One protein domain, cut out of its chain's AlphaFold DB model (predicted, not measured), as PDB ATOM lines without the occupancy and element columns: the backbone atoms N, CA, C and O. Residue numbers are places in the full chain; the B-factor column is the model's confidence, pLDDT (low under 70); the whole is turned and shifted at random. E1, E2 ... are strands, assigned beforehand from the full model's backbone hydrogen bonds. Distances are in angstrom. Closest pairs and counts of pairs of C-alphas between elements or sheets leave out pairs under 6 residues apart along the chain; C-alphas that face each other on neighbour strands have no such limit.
ATOM      1  N   THR A  22     209.583 202.472 347.183       65.69
ATOM      2  CA  THR A  22     210.252 203.022 346.004       65.69
ATOM      3  C   THR A  22     210.004 202.141 344.786       65.69
ATOM      4  O   THR A  22     210.242 200.935 344.821       65.69
ATOM      5  N   GLY A  23     209.505 202.740 343.708       67.44
ATOM      6  CA  GLY A  23     209.255 202.059 342.440       67.44
ATOM      7  C   GLY A  23     209.866 202.821 341.273       67.44
ATOM      8  O   GLY A  23     209.779 204.046 341.221       67.44
ATOM      9  N   ASN A  24     210.463 202.097 340.325       75.38
ATOM     10  CA  ASN A  24     210.838 202.658 339.030       75.38
ATOM     11  C   ASN A  24     209.591 202.680 338.131       75.38
ATOM     12  O   ASN A  24     208.946 201.649 337.938       75.38
ATOM     13  N   ILE A  25     209.240 203.860 337.626       74.06
ATOM     14  CA  ILE A  25     208.068 204.088 336.768       74.06
ATOM     15  C   ILE A  25     208.414 203.779 335.302       74.06
ATOM     16  O   ILE A  25     207.548 203.381 334.525       74.06
ATOM     17  N   GLY A  26     209.683 203.943 334.926       79.56
ATOM     18  CA  GLY A  26     210.212 203.648 333.601       79.56
ATOM     19  C   GLY A  26     211.380 204.553 333.211       79.56
ATOM     20  O   GLY A  26     211.848 205.380 333.999       79.56
ATOM     21  N   TYR A  27     211.815 204.404 331.958       81.81
ATOM     22  CA  TYR A  27     212.835 205.240 331.328       81.81
ATOM     23  C   TYR A  27     212.256 205.962 330.109       81.81
ATOM     24  O   TYR A  27     211.544 205.355 329.308       81.81
ATOM     25  N   LEU A  28     212.595 207.240 329.953       81.81
ATOM     26  CA  LEU A  28     212.260 208.060 328.794       81.81
ATOM     27  C   LEU A  28     213.549 208.549 328.135       81.81
ATOM     28  O   LEU A  28     214.367 209.202 328.776       81.81
ATOM     29  N   GLN A  29     213.713 208.252 326.850       84.94
ATOM     30  CA  GLN A  29     214.811 208.771 326.040       84.94
ATOM     31  C   GLN A  29     214.299 209.931 325.177       84.94
ATOM     32  O   GLN A  29     213.295 209.779 324.480       84.94
ATOM     33  N   CYS A  30     214.973 211.079 325.219       80.31
ATOM     34  CA  CYS A  30     214.612 212.278 324.460       80.31
ATOM     35  C   CYS A  30     215.833 212.911 323.784       80.31
ATOM     36  O   CYS A  30     216.977 212.593 324.109       80.31
ATOM     37  N   THR A  31     215.604 213.816 322.831       84.94
ATOM     38  CA  THR A  31     216.687 214.612 322.239       84.94
ATOM     39  C   THR A  31     217.406 215.396 323.334       84.94
ATOM     40  O   THR A  31     216.790 215.835 324.306       84.94
ATOM     41  N   THR A  32     218.720 215.561 323.189       82.88
ATOM     42  CA  THR A  32     219.509 216.320 324.160       82.88
ATOM     43  C   THR A  32     218.974 217.739 324.319       82.88
ATOM     44  O   THR A  32     218.802 218.455 323.331       82.88
ATOM     45  N   GLY A  33     218.741 218.143 325.568       78.56
ATOM     46  CA  GLY A  33     218.255 219.476 325.923       78.56
ATOM     47  C   GLY A  33     216.745 219.677 325.774       78.56
ATOM     48  O   GLY A  33     216.283 220.803 325.945       78.56
ATOM     49  N   THR A  34     215.970 218.630 325.466       82.69
ATOM     50  CA  THR A  34     214.502 218.695 325.478       82.69
ATOM     51  C   THR A  34     213.990 218.986 326.888       82.69
ATOM     52  O   THR A  34     214.321 218.278 327.841       82.69
ATOM     53  N   SER A  35     213.143 220.008 327.022       80.94
ATOM     54  CA  SER A  35     212.531 220.354 328.302       80.94
ATOM     55  C   SER A  35     211.418 219.362 328.640       80.94
ATOM     56  O   SER A  35     210.504 219.140 327.842       80.94
ATOM     57  N   LEU A  36     211.454 218.803 329.851       83.12
ATOM     58  CA  LEU A  36     210.410 217.918 330.366       83.12
ATOM     59  C   LEU A  36     209.555 218.609 331.426       83.12
ATOM     60  O   LEU A  36     210.013 219.468 332.176       83.12
ATOM     61  N   THR A  37     208.294 218.205 331.517       85.62
ATOM     62  CA  THR A  37     207.379 218.571 332.603       85.62
ATOM     63  C   THR A  37     206.780 217.307 333.202       85.62
ATOM     64  O   THR A  37     206.353 216.425 332.460       85.62
ATOM     65  N   LEU A  38     206.720 217.246 334.535       85.19
ATOM     66  CA  LEU A  38     206.079 216.171 335.286       85.19
ATOM     67  C   LEU A  38     204.817 216.691 335.978       85.19
ATOM     68  O   LEU A  38     204.870 217.626 336.773       85.19
ATOM     69  N   SER A  39     203.682 216.049 335.733       87.75
ATOM     70  CA  SER A  39     202.449 216.275 336.486       87.75
ATOM     71  C   SER A  39     202.021 215.000 337.200       87.75
ATOM     72  O   SER A  39     202.179 213.898 336.672       87.75
ATOM     73  N   THR A  40     201.472 215.160 338.400       87.19
ATOM     74  CA  THR A  40     201.026 214.059 339.252       87.19
ATOM     75  C   THR A  40     199.617 214.290 339.765       87.19
ATOM     76  O   THR A  40     199.293 215.349 340.300       87.19
ATOM     77  N   THR A  41     198.758 213.285 339.614       89.19
ATOM     78  CA  THR A  41     197.358 213.347 340.049       89.19
ATOM     79  C   THR A  41     196.996 212.097 340.853       89.19
ATOM     80  O   THR A  41     196.726 211.049 340.258       89.19
ATOM     81  N   PRO A  42     197.009 212.161 342.198       88.94
ATOM     82  CA  PRO A  42     196.486 211.089 343.039       88.94
ATOM     83  C   PRO A  42     194.961 210.949 342.887       88.94
ATOM     84  O   PRO A  42     194.241 211.944 342.855       88.94
ATOM     85  N   ALA A  43     194.455 209.712 342.846       80.31
ATOM     86  CA  ALA A  43     193.016 209.407 342.804       80.31
ATOM     87  C   ALA A  43     192.263 209.784 344.101       80.31
ATOM     88  O   ALA A  43     191.034 209.807 344.127       80.31
ATOM     89  N   GLY A  44     192.997 210.114 345.165       74.44
ATOM     90  CA  GLY A  44     192.501 210.751 346.380       74.44
ATOM     91  C   GLY A  44     193.660 211.439 347.096       74.44
ATOM     92  O   GLY A  44     194.732 210.848 347.210       74.44
ATOM     93  N   GLY A  45     193.466 212.678 347.551       72.06
ATOM     94  CA  GLY A  45     194.512 213.496 348.177       72.06
ATOM     95  C   GLY A  45     194.675 214.862 347.512       72.06
ATOM     96  O   GLY A  45     193.770 215.339 346.825       72.06
ATOM     97  N   THR A  46     195.819 215.500 347.738       70.00
ATOM     98  CA  THR A  46     196.150 216.819 347.189       70.00
ATOM     99  C   THR A  46     197.167 216.689 346.059       70.00
ATOM    100  O   THR A  46     198.175 215.986 346.152       70.00
ATOM    101  N   THR A  47     196.885 217.364 344.949       65.19
ATOM    102  CA  THR A  47     197.788 217.437 343.800       65.19
ATOM    103  C   THR A  47     198.847 218.508 344.023       65.19
ATOM    104  O   THR A  47     198.509 219.615 344.447       65.19
ATOM    105  N   THR A  48     200.078 218.231 343.609       60.72
ATOM    106  CA  THR A  48     201.118 219.255 343.492       60.72
ATOM    107  C   THR A  48     201.811 219.062 342.156       60.72
ATOM    108  O   THR A  48     202.178 217.942 341.801       60.72
ATOM    109  N   THR A  49     201.954 220.148 341.407       58.88
ATOM    110  CA  THR A  49     202.575 220.153 340.082       58.88
ATOM    111  C   THR A  49     203.862 220.957 340.174       58.88
ATOM    112  O   THR A  49     203.795 222.152 340.463       58.88
ATOM    113  N   SER A  50     205.015 220.341 339.911       59.16
ATOM    114  CA  SER A  50     206.284 221.058 339.751       59.16
ATOM    115  C   SER A  50     206.662 221.130 338.273       59.16
ATOM    116  O   SER A  50     206.481 220.185 337.507       59.16
ATOM    117  N   ALA A  51     207.178 222.283 337.854       55.44
ATOM    118  CA  ALA A  51     207.525 222.550 336.464       55.44
ATOM    119  C   ALA A  51     209.040 222.474 336.221       55.44
ATOM    120  O   ALA A  51     209.817 223.019 336.998       55.44
ATOM    121  N   SER A  52     209.391 221.835 335.098       55.69
ATOM    122  CA  SER A  52     210.560 222.043 334.228       55.69
ATOM    123  C   SER A  52     211.894 222.428 334.883       55.69
ATOM    124  O   SER A  52     212.121 223.588 335.229       55.69
ATOM    125  N   LEU A  53     212.851 221.499 334.838       56.00
ATOM    126  CA  LEU A  53     214.276 221.806 334.947       56.00
ATOM    127  C   LEU A  53     214.997 221.330 333.679       56.00
ATOM    128  O   LEU A  53     214.936 220.159 333.324       56.00
ATOM    129  N   ASN A  54     215.697 222.251 333.007       50.09
ATOM    130  CA  ASN A  54     216.575 221.944 331.865       50.09
ATOM    131  C   ASN A  54     217.879 221.243 332.287       50.09
ATOM    132  O   ASN A  54     218.647 220.802 331.439       50.09
ATOM    133  N   ALA A  55     218.140 221.167 333.594       56.72
ATOM    134  CA  ALA A  55     219.216 220.401 334.201       56.72
ATOM    135  C   ALA A  55     218.861 220.161 335.677       56.72
ATOM    136  O   ALA A  55     218.701 221.121 336.433       56.72
ATOM    137  N   GLY A  56     218.724 218.896 336.077       72.00
ATOM    138  CA  GLY A  56     218.383 218.492 337.445       72.00
ATOM    139  C   GLY A  56     217.087 217.690 337.543       72.00
ATOM    140  O   GLY A  56     216.315 217.603 336.590       72.00
ATOM    141  N   ASP A  57     216.872 217.092 338.710       82.38
ATOM    142  CA  ASP A  57     215.723 216.225 338.962       82.38
ATOM    143  C   ASP A  57     214.422 217.040 339.032       82.38
ATOM    144  O   ASP A  57     214.338 218.023 339.769       82.38
ATOM    145  N   ILE A  58     213.378 216.615 338.315       86.31
ATOM    146  CA  ILE A  58     212.027 217.177 338.450       86.31
ATOM    147  C   ILE A  58     211.307 216.395 339.544       86.31
ATOM    148  O   ILE A  58     211.121 215.189 339.401       86.31
ATOM    149  N   ILE A  59     210.890 217.066 340.619       87.12
ATOM    150  CA  ILE A  59     210.294 216.417 341.794       87.12
ATOM    151  C   ILE A  59     208.917 217.014 342.093       87.12
ATOM    152  O   ILE A  59     208.795 218.217 342.329       87.12
ATOM    153  N   ASN A  60     207.893 216.164 342.149       87.94
ATOM    154  CA  ASN A  60     206.562 216.485 342.660       87.94
ATOM    155  C   ASN A  60     206.335 215.750 343.980       87.94
ATOM    156  O   ASN A  60     206.518 214.538 344.060       87.94
ATOM    157  N   THR A  61     205.868 216.460 345.000       87.31
ATOM    158  CA  THR A  61     205.480 215.876 346.290       87.31
ATOM    159  C   THR A  61     204.063 216.278 346.635       87.31
ATOM    160  O   THR A  61     203.667 217.397 346.340       87.31
ATOM    161  N   GLY A  62     203.275 215.421 347.274       87.69
ATOM    162  CA  GLY A  62     201.911 215.778 347.669       87.69
ATOM    163  C   GLY A  62     201.258 214.741 348.566       87.69
ATOM    164  O   GLY A  62     201.869 213.728 348.896       87.69
ATOM    165  N   GLY A  63     200.007 214.987 348.953       88.12
ATOM    166  CA  GLY A  63     199.230 214.052 349.761       88.12
ATOM    167  C   GLY A  63     198.505 213.028 348.893       88.12
ATOM    168  O   GLY A  63     197.907 213.373 347.875       88.12
ATOM    169  N   MET A  64     198.505 211.770 349.316       89.19
ATOM    170  CA  MET A  64     197.746 210.684 348.707       89.19
ATOM    171  C   MET A  64     196.999 209.884 349.776       89.19
ATOM    172  O   MET A  64     197.494 209.654 350.877       89.19
ATOM    173  N   ASN A  65     195.806 209.422 349.418       89.75
ATOM    174  CA  ASN A  65     194.998 208.516 350.214       89.75
ATOM    175  C   ASN A  65     194.920 207.137 349.545       89.75
ATOM    176  O   ASN A  65     194.441 207.021 348.414       89.75
ATOM    177  N   LEU A  66     195.362 206.095 350.250       89.81
ATOM    178  CA  LEU A  66     195.174 204.703 349.853       89.81
ATOM    179  C   LEU A  66     193.948 204.123 350.566       89.81
ATOM    180  O   LEU A  66     193.751 204.333 351.761       89.81
ATOM    181  N   ALA A  67     193.133 203.353 349.853       90.06
ATOM    182  CA  ALA A  67     191.881 202.814 350.372       90.06
ATOM    183  C   ALA A  67     191.964 201.306 350.643       90.06
ATOM    184  O   ALA A  67     192.607 200.555 349.904       90.06
ATOM    185  N   ASN A  68     191.251 200.869 351.681       89.12
ATOM    186  CA  ASN A  68     190.941 199.470 351.968       89.12
ATOM    187  C   ASN A  68     189.497 199.382 352.488       89.12
ATOM    188  O   ASN A  68     189.231 199.578 353.680       89.12
ATOM    189  N   GLY A  69     188.550 199.137 351.578       86.75
ATOM    190  CA  GLY A  69     187.123 199.167 351.898       86.75
ATOM    191  C   GLY A  69     186.707 200.535 352.449       86.75
ATOM    192  O   GLY A  69     186.861 201.546 351.772       86.75
ATOM    193  N   GLY A  70     186.191 200.563 353.682       85.75
ATOM    194  CA  GLY A  70     185.815 201.798 354.387       85.75
ATOM    195  C   GLY A  70     186.960 202.502 355.125       85.75
ATOM    196  O   GLY A  70     186.730 203.550 355.719       85.75
ATOM    197  N   ASN A  71     188.172 201.938 355.118       86.88
ATOM    198  CA  ASN A  71     189.336 202.515 355.785       86.88
ATOM    199  C   ASN A  71     190.216 203.283 354.794       86.88
ATOM    200  O   ASN A  71     190.325 202.925 353.619       86.88
ATOM    201  N   SER A  72     190.899 204.300 355.308       88.19
ATOM    202  CA  SER A  72     191.767 205.200 354.556       88.19
ATOM    203  C   SER A  72     193.143 205.256 355.216       88.19
ATOM    204  O   SER A  72     193.234 205.332 356.438       88.19
ATOM    205  N   LEU A  73     194.191 205.181 354.400       87.56
ATOM    206  CA  LEU A  73     195.584 205.343 354.794       87.56
ATOM    207  C   LEU A  73     196.131 206.592 354.105       87.56
ATOM    208  O   LEU A  73     196.369 206.595 352.896       87.56
ATOM    209  N   LEU A  74     196.321 207.650 354.883       87.56
ATOM    210  CA  LEU A  74     196.899 208.905 354.423       87.56
ATOM    211  C   LEU A  74     198.421 208.790 354.352       87.56
ATOM    212  O   LEU A  74     199.057 208.108 355.160       87.56
ATOM    213  N   GLY A  75     199.022 209.455 353.380       86.31
ATOM    214  CA  GLY A  75     200.463 209.497 353.227       86.31
ATOM    215  C   GLY A  75     200.900 210.563 352.248       86.31
ATOM    216  O   GLY A  75     200.096 211.142 351.520       86.31
ATOM    217  N   ASN A  76     202.203 210.789 352.218       86.88
ATOM    218  CA  ASN A  76     202.833 211.677 351.262       86.88
ATOM    219  C   ASN A  76     203.458 210.851 350.148       86.88
ATOM    220  O   ASN A  76     204.113 209.842 350.416       86.88
ATOM    221  N   TYR A  77     203.278 211.290 348.909       87.56
ATOM    222  CA  TYR A  77     204.023 210.767 347.779       87.56
ATOM    223  C   TYR A  77     205.158 211.705 347.380       87.56
ATOM    224  O   TYR A  77     205.072 212.921 347.551       87.56
ATOM    225  N   GLU A  78     206.183 211.116 346.778       88.12
ATOM    226  CA  GLU A  78     207.188 211.792 345.971       88.12
ATOM    227  C   GLU A  78     207.244 211.114 344.602       88.12
ATOM    228  O   GLU A  78     207.218 209.891 344.485       88.12
ATOM    229  N   ALA A  79     207.294 211.923 343.561       88.06
ATOM    230  CA  ALA A  79     207.390 211.528 342.176       88.06
ATOM    231  C   ALA A  79     208.555 212.290 341.566       88.06
ATOM    232  O   ALA A  79     208.558 213.519 341.580       88.06
ATOM    233  N   LYS A  80     209.538 211.575 341.039       87.44
ATOM    234  CA  LYS A  80     210.806 212.150 340.615       87.44
ATOM    235  C   LYS A  80     211.150 211.698 339.200       87.44
ATOM    236  O   LYS A  80     210.990 210.529 338.868       87.44
ATOM    237  N   LEU A  81     211.602 212.626 338.363       87.31
ATOM    238  CA  LEU A  81     212.271 212.345 337.094       87.31
ATOM    239  C   LEU A  81     213.723 212.798 337.202       87.31
ATOM    240  O   LEU A  81     213.971 213.986 337.391       87.31
ATOM    241  N   SER A  82     214.654 211.869 337.028       85.81
ATOM    242  CA  SER A  82     216.098 212.104 337.160       85.81
ATOM    243  C   SER A  82     216.800 211.802 335.850       85.81
ATOM    244  O   SER A  82     216.538 210.763 335.244       85.81
ATOM    245  N   GLN A  83     217.731 212.644 335.416       80.44
ATOM    246  CA  GLN A  83     218.544 212.335 334.241       80.44
ATOM    247  C   GLN A  83     219.629 211.310 334.620       80.44
ATOM    248  O   GLN A  83     220.511 211.602 335.422       80.44
ATOM    249  N   THR A  84     219.582 210.100 334.057       72.25
ATOM    250  CA  THR A  84     220.497 208.997 334.424       72.25
ATOM    251  C   THR A  84     221.753 208.923 333.568       72.25
ATOM    252  O   THR A  84     222.721 208.266 333.944       72.25
ATOM    253  N   ALA A  85     221.749 209.575 332.408       63.00
ATOM    254  CA  ALA A  85     222.926 209.741 331.570       63.00
ATOM    255  C   ALA A  85     222.875 211.112 330.895       63.00
ATOM    256  O   ALA A  85     221.865 211.484 330.293       63.00
ATOM    257  N   THR A  86     223.970 211.857 331.009       55.31
ATOM    258  CA  THR A  86     224.158 213.138 330.329       55.31
ATOM    259  C   THR A  86     224.376 212.882 328.840       55.31
ATOM    260  O   THR A  86     225.238 212.073 328.498       55.31
ATOM    261  N   ALA A  87     223.597 213.555 327.987       52.97
ATOM    262  CA  ALA A  87     223.812 213.778 326.556       52.97
ATOM    263  C   ALA A  87     224.855 212.864 325.886       52.97
ATOM    264  O   ALA A  87     226.035 213.201 325.775       52.97
ATOM    265  N   SER A  88     224.408 211.706 325.402       57.09
ATOM    266  CA  SER A  88     225.179 210.936 324.421       57.09
ATOM    267  C   SER A  88     224.756 211.339 323.006       57.09
ATOM    268  O   SER A  88     223.757 212.031 322.819       57.09
ATOM    269  N   SER A  89     225.437 210.833 321.978       59.91
ATOM    270  CA  SER A  89     224.946 210.906 320.592       59.91
ATOM    271  C   SER A  89     223.546 210.289 320.397       59.91
ATOM    272  O   SER A  89     222.946 210.488 319.346       59.91
ATOM    273  N   ASN A  90     223.014 209.583 321.402       64.25
ATOM    274  CA  ASN A  90     221.681 208.988 321.407       64.25
ATOM    275  C   ASN A  90     220.631 209.820 322.177       64.25
ATOM    276  O   ASN A  90     219.487 209.382 322.273       64.25
ATOM    277  N   GLY A  91     220.979 210.991 322.722       74.94
ATOM    278  CA  GLY A  91     220.065 211.841 323.494       74.94
ATOM    279  C   GLY A  91     220.231 211.740 325.015       74.94
ATOM    280  O   GLY A  91     221.193 211.144 325.513       74.94
ATOM    281  N   ASP A  92     219.284 212.345 325.733       79.06
ATOM    282  CA  ASP A  92     219.174 212.332 327.193       79.06
ATOM    283  C   ASP A  92     218.266 211.179 327.644       79.06
ATOM    284  O   ASP A  92     217.242 210.903 327.016       79.06
ATOM    285  N   VAL A  93     218.627 210.506 328.742       82.62
ATOM    286  CA  VAL A  93     217.803 209.447 329.350       82.62
ATOM    287  C   VAL A  93     217.354 209.885 330.734       82.62
ATOM    288  O   VAL A  93     218.182 210.230 331.578       82.62
ATOM    289  N   TRP A  94     216.047 209.827 330.958       84.12
ATOM    290  CA  TRP A  94     215.388 210.167 332.209       84.12
ATOM    291  C   TRP A  94     214.765 208.929 332.845       84.12
ATOM    292  O   TRP A  94     214.134 208.126 332.161       84.12
ATOM    293  N   GLN A  95     214.914 208.787 334.157       86.06
ATOM    294  CA  GLN A  95     214.320 207.734 334.971       86.06
ATOM    295  C   GLN A  95     213.202 208.312 335.832       86.06
ATOM    296  O   GLN A  95     213.422 209.279 336.557       86.06
ATOM    297  N   GLY A  96     212.027 207.686 335.780       86.31
ATOM    298  CA  GLY A  96     210.924 207.968 336.689       86.31
ATOM    299  C   GLY A  96     211.007 207.130 337.959       86.31
ATOM    300  O   GLY A  96     211.181 205.912 337.901       86.31
ATOM    301  N   GLU A  97     210.832 207.774 339.103       87.38
ATOM    302  CA  GLU A  97     210.847 207.177 340.431       87.38
ATOM    303  C   GLU A  97     209.613 207.633 341.215       87.38
ATOM    304  O   GLU A  97     209.166 208.776 341.110       87.38
ATOM    305  N   PHE A  98     209.049 206.727 342.003       87.62
ATOM    306  CA  PHE A  98     207.932 206.992 342.900       87.62
ATOM    307  C   PHE A  98     208.285 206.547 344.305       87.62
ATOM    308  O   PHE A  98     208.923 205.512 344.474       87.62
ATOM    309  N   SER A  99     207.810 207.292 345.294       87.19
ATOM    310  CA  SER A  99     207.904 206.975 346.706       87.19
ATOM    311  C   SER A  99     206.576 207.310 347.396       87.19
ATOM    312  O   SER A  99     205.935 208.305 347.061       87.19
ATOM    313  N   PHE A 100     206.141 206.488 348.355       86.31
ATOM    314  CA  PHE A 100     204.995 206.784 349.225       86.31
ATOM    315  C   PHE A 100     205.342 206.480 350.674       86.31
ATOM    316  O   PHE A 100     205.783 205.370 350.973       86.31
ATOM    317  N   THR A 101     205.088 207.447 351.552       86.56
ATOM    318  CA  THR A 101     205.331 207.365 352.993       86.56
ATOM    319  C   THR A 101     204.027 207.638 353.748       86.56
ATOM    320  O   THR A 101     203.522 208.762 353.685       86.56
ATOM    321  N   PRO A 102     203.462 206.655 354.471       85.12
ATOM    322  CA  PRO A 102     202.246 206.861 355.250       85.12
ATOM    323  C   PRO A 102     202.462 207.825 356.426       85.12
ATOM    324  O   PRO A 102     203.518 207.825 357.058       85.12
ATOM    325  N   GLU A 103     201.450 208.634 356.747       82.81
ATOM    326  CA  GLU A 103     201.509 209.568 357.876       82.81
ATOM    327  C   GLU A 103     201.542 208.820 359.216       82.81
ATOM    328  O   GLU A 103     200.836 207.828 359.432       82.81
ATOM    329  N   ALA A 104     202.355 209.319 360.142       77.25
ATOM    330  CA  ALA A 104     202.475 208.780 361.486       77.25
ATOM    331  C   ALA A 104     201.205 208.993 362.321       77.25
ATOM    332  O   ALA A 104     200.517 210.000 362.186       77.25
ATOM    333  N   PHE A 120     200.818 209.671 336.566       86.00
ATOM    334  CA  PHE A 120     201.996 210.428 336.158       86.00
ATOM    335  C   PHE A 120     201.832 210.834 334.702       86.00
ATOM    336  O   PHE A 120     201.601 209.985 333.842       86.00
ATOM    337  N   THR A 121     201.994 212.121 334.428       86.81
ATOM    338  CA  THR A 121     201.973 212.653 333.068       86.81
ATOM    339  C   THR A 121     203.298 213.335 332.804       86.81
ATOM    340  O   THR A 121     203.644 214.303 333.483       86.81
ATOM    341  N   VAL A 122     204.028 212.830 331.811       85.00
ATOM    342  CA  VAL A 122     205.268 213.439 331.332       85.00
ATOM    343  C   VAL A 122     204.999 214.082 329.983       85.00
ATOM    344  O   VAL A 122     204.528 213.415 329.061       85.00
ATOM    345  N   SER A 123     205.316 215.367 329.870       84.62
ATOM    346  CA  SER A 123     205.232 216.122 328.619       84.62
ATOM    347  C   SER A 123     206.617 216.614 328.222       84.62
ATOM    348  O   SER A 123     207.376 217.062 329.081       84.62
ATOM    349  N   TYR A 124     206.930 216.554 326.930       80.06
ATOM    350  CA  TYR A 124     208.174 217.046 326.344       80.06
ATOM    351  C   TYR A 124     207.862 218.134 325.312       80.06
ATOM    352  O   TYR A 124     206.912 217.979 324.543       80.06
TER     353      TYR A 124
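Overview. This is residues 22 to 104 and 120 to 124 of the 125 residues of an uncharacterized protein of Deinococcus puniceus (UniProt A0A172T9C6). The domain is a long, twisted and curled wall of four antiparallel strands, E1, E5, E4 and E3, with a small two-stranded sheet, E2 and E6, over part of one face: a lopsided sandwich, only partly face to face. E4 runs along nearly the whole length, and the turns of the hairpins E3-E4 and E4-E5 make the two ends. The printed part has 88 residues with six named strands, E1 to E6 in order along the chain, and no named helix; the class is all strand, and both sheets, ordered E1 - E5 - E4 - E3 and E2 - E6, are antiparallel. The whole is a rod spanning 52 by 20 by 20 A, only just loose and close to compact, with a radius of gyration of the C-alphas of 14.7 A.

Along the chain. Find C-alpha 71 at (189.336, 202.515, 355.785); from there E4, residues 71 to 88, runs 48.4 A to C-alpha 88 at (225.179, 210.936, 324.421). E5, residues 91 to 102, covers 36.8 A, and E3, residues 58 to 68, covers 30.7 A and bends by 54 degrees at residue 62. E1, residues 23 to 30, measures 21.4 A. In the small sheet, look for E2, residues 36 to 42, 20.0 A, and E6, residues 120 to 124, 13.4 A, which ends at (208.174, 217.046, 326.344).

Arrangement. Begin with the inner strands E4 and E5, a hairpin at 162 degrees, where N 80 and O 97 are 2.8 A apart, within hydrogen-bond range. On the other side of E4 is E3, also a hairpin with it, at 149 degrees; see N 64 and O 75 at 2.8 A. E3, E4 and E5 form a meander, each strand the antiparallel neighbour of the one before. The edge strand E1 is antiparallel to E5 at 159 degrees, with N 25 and O 96 at 2.8 A. The sandwich, two sheets face to face, has its facing parts 8.8 A centre to centre and their best planes 17 degrees apart. Between the sheets, the closest C-alphas of E2 and E3 are those of Pro 42 and Met 64, 5.8 A apart. E2 and E6 are antiparallel at 162 degrees, with N 39 and O 121 at 2.8 A. E1 and E3 are apart.

Size, cuts and confidence. The two C-alphas farthest apart, those of Gly 70 and Ser 89, are 52.5 A from each other. Residues 105 to 119 are not printed, and C-alphas 104 and 120 are 25.4 A apart across this cut. Of the links printed whole, E2 to E3 is long, residues 43 to 57, and the others are tight. Look for pLDDT under 70 at residues 22 to 23, 47 to 55 and 85 to 90; the mean of the printed part is 79.2.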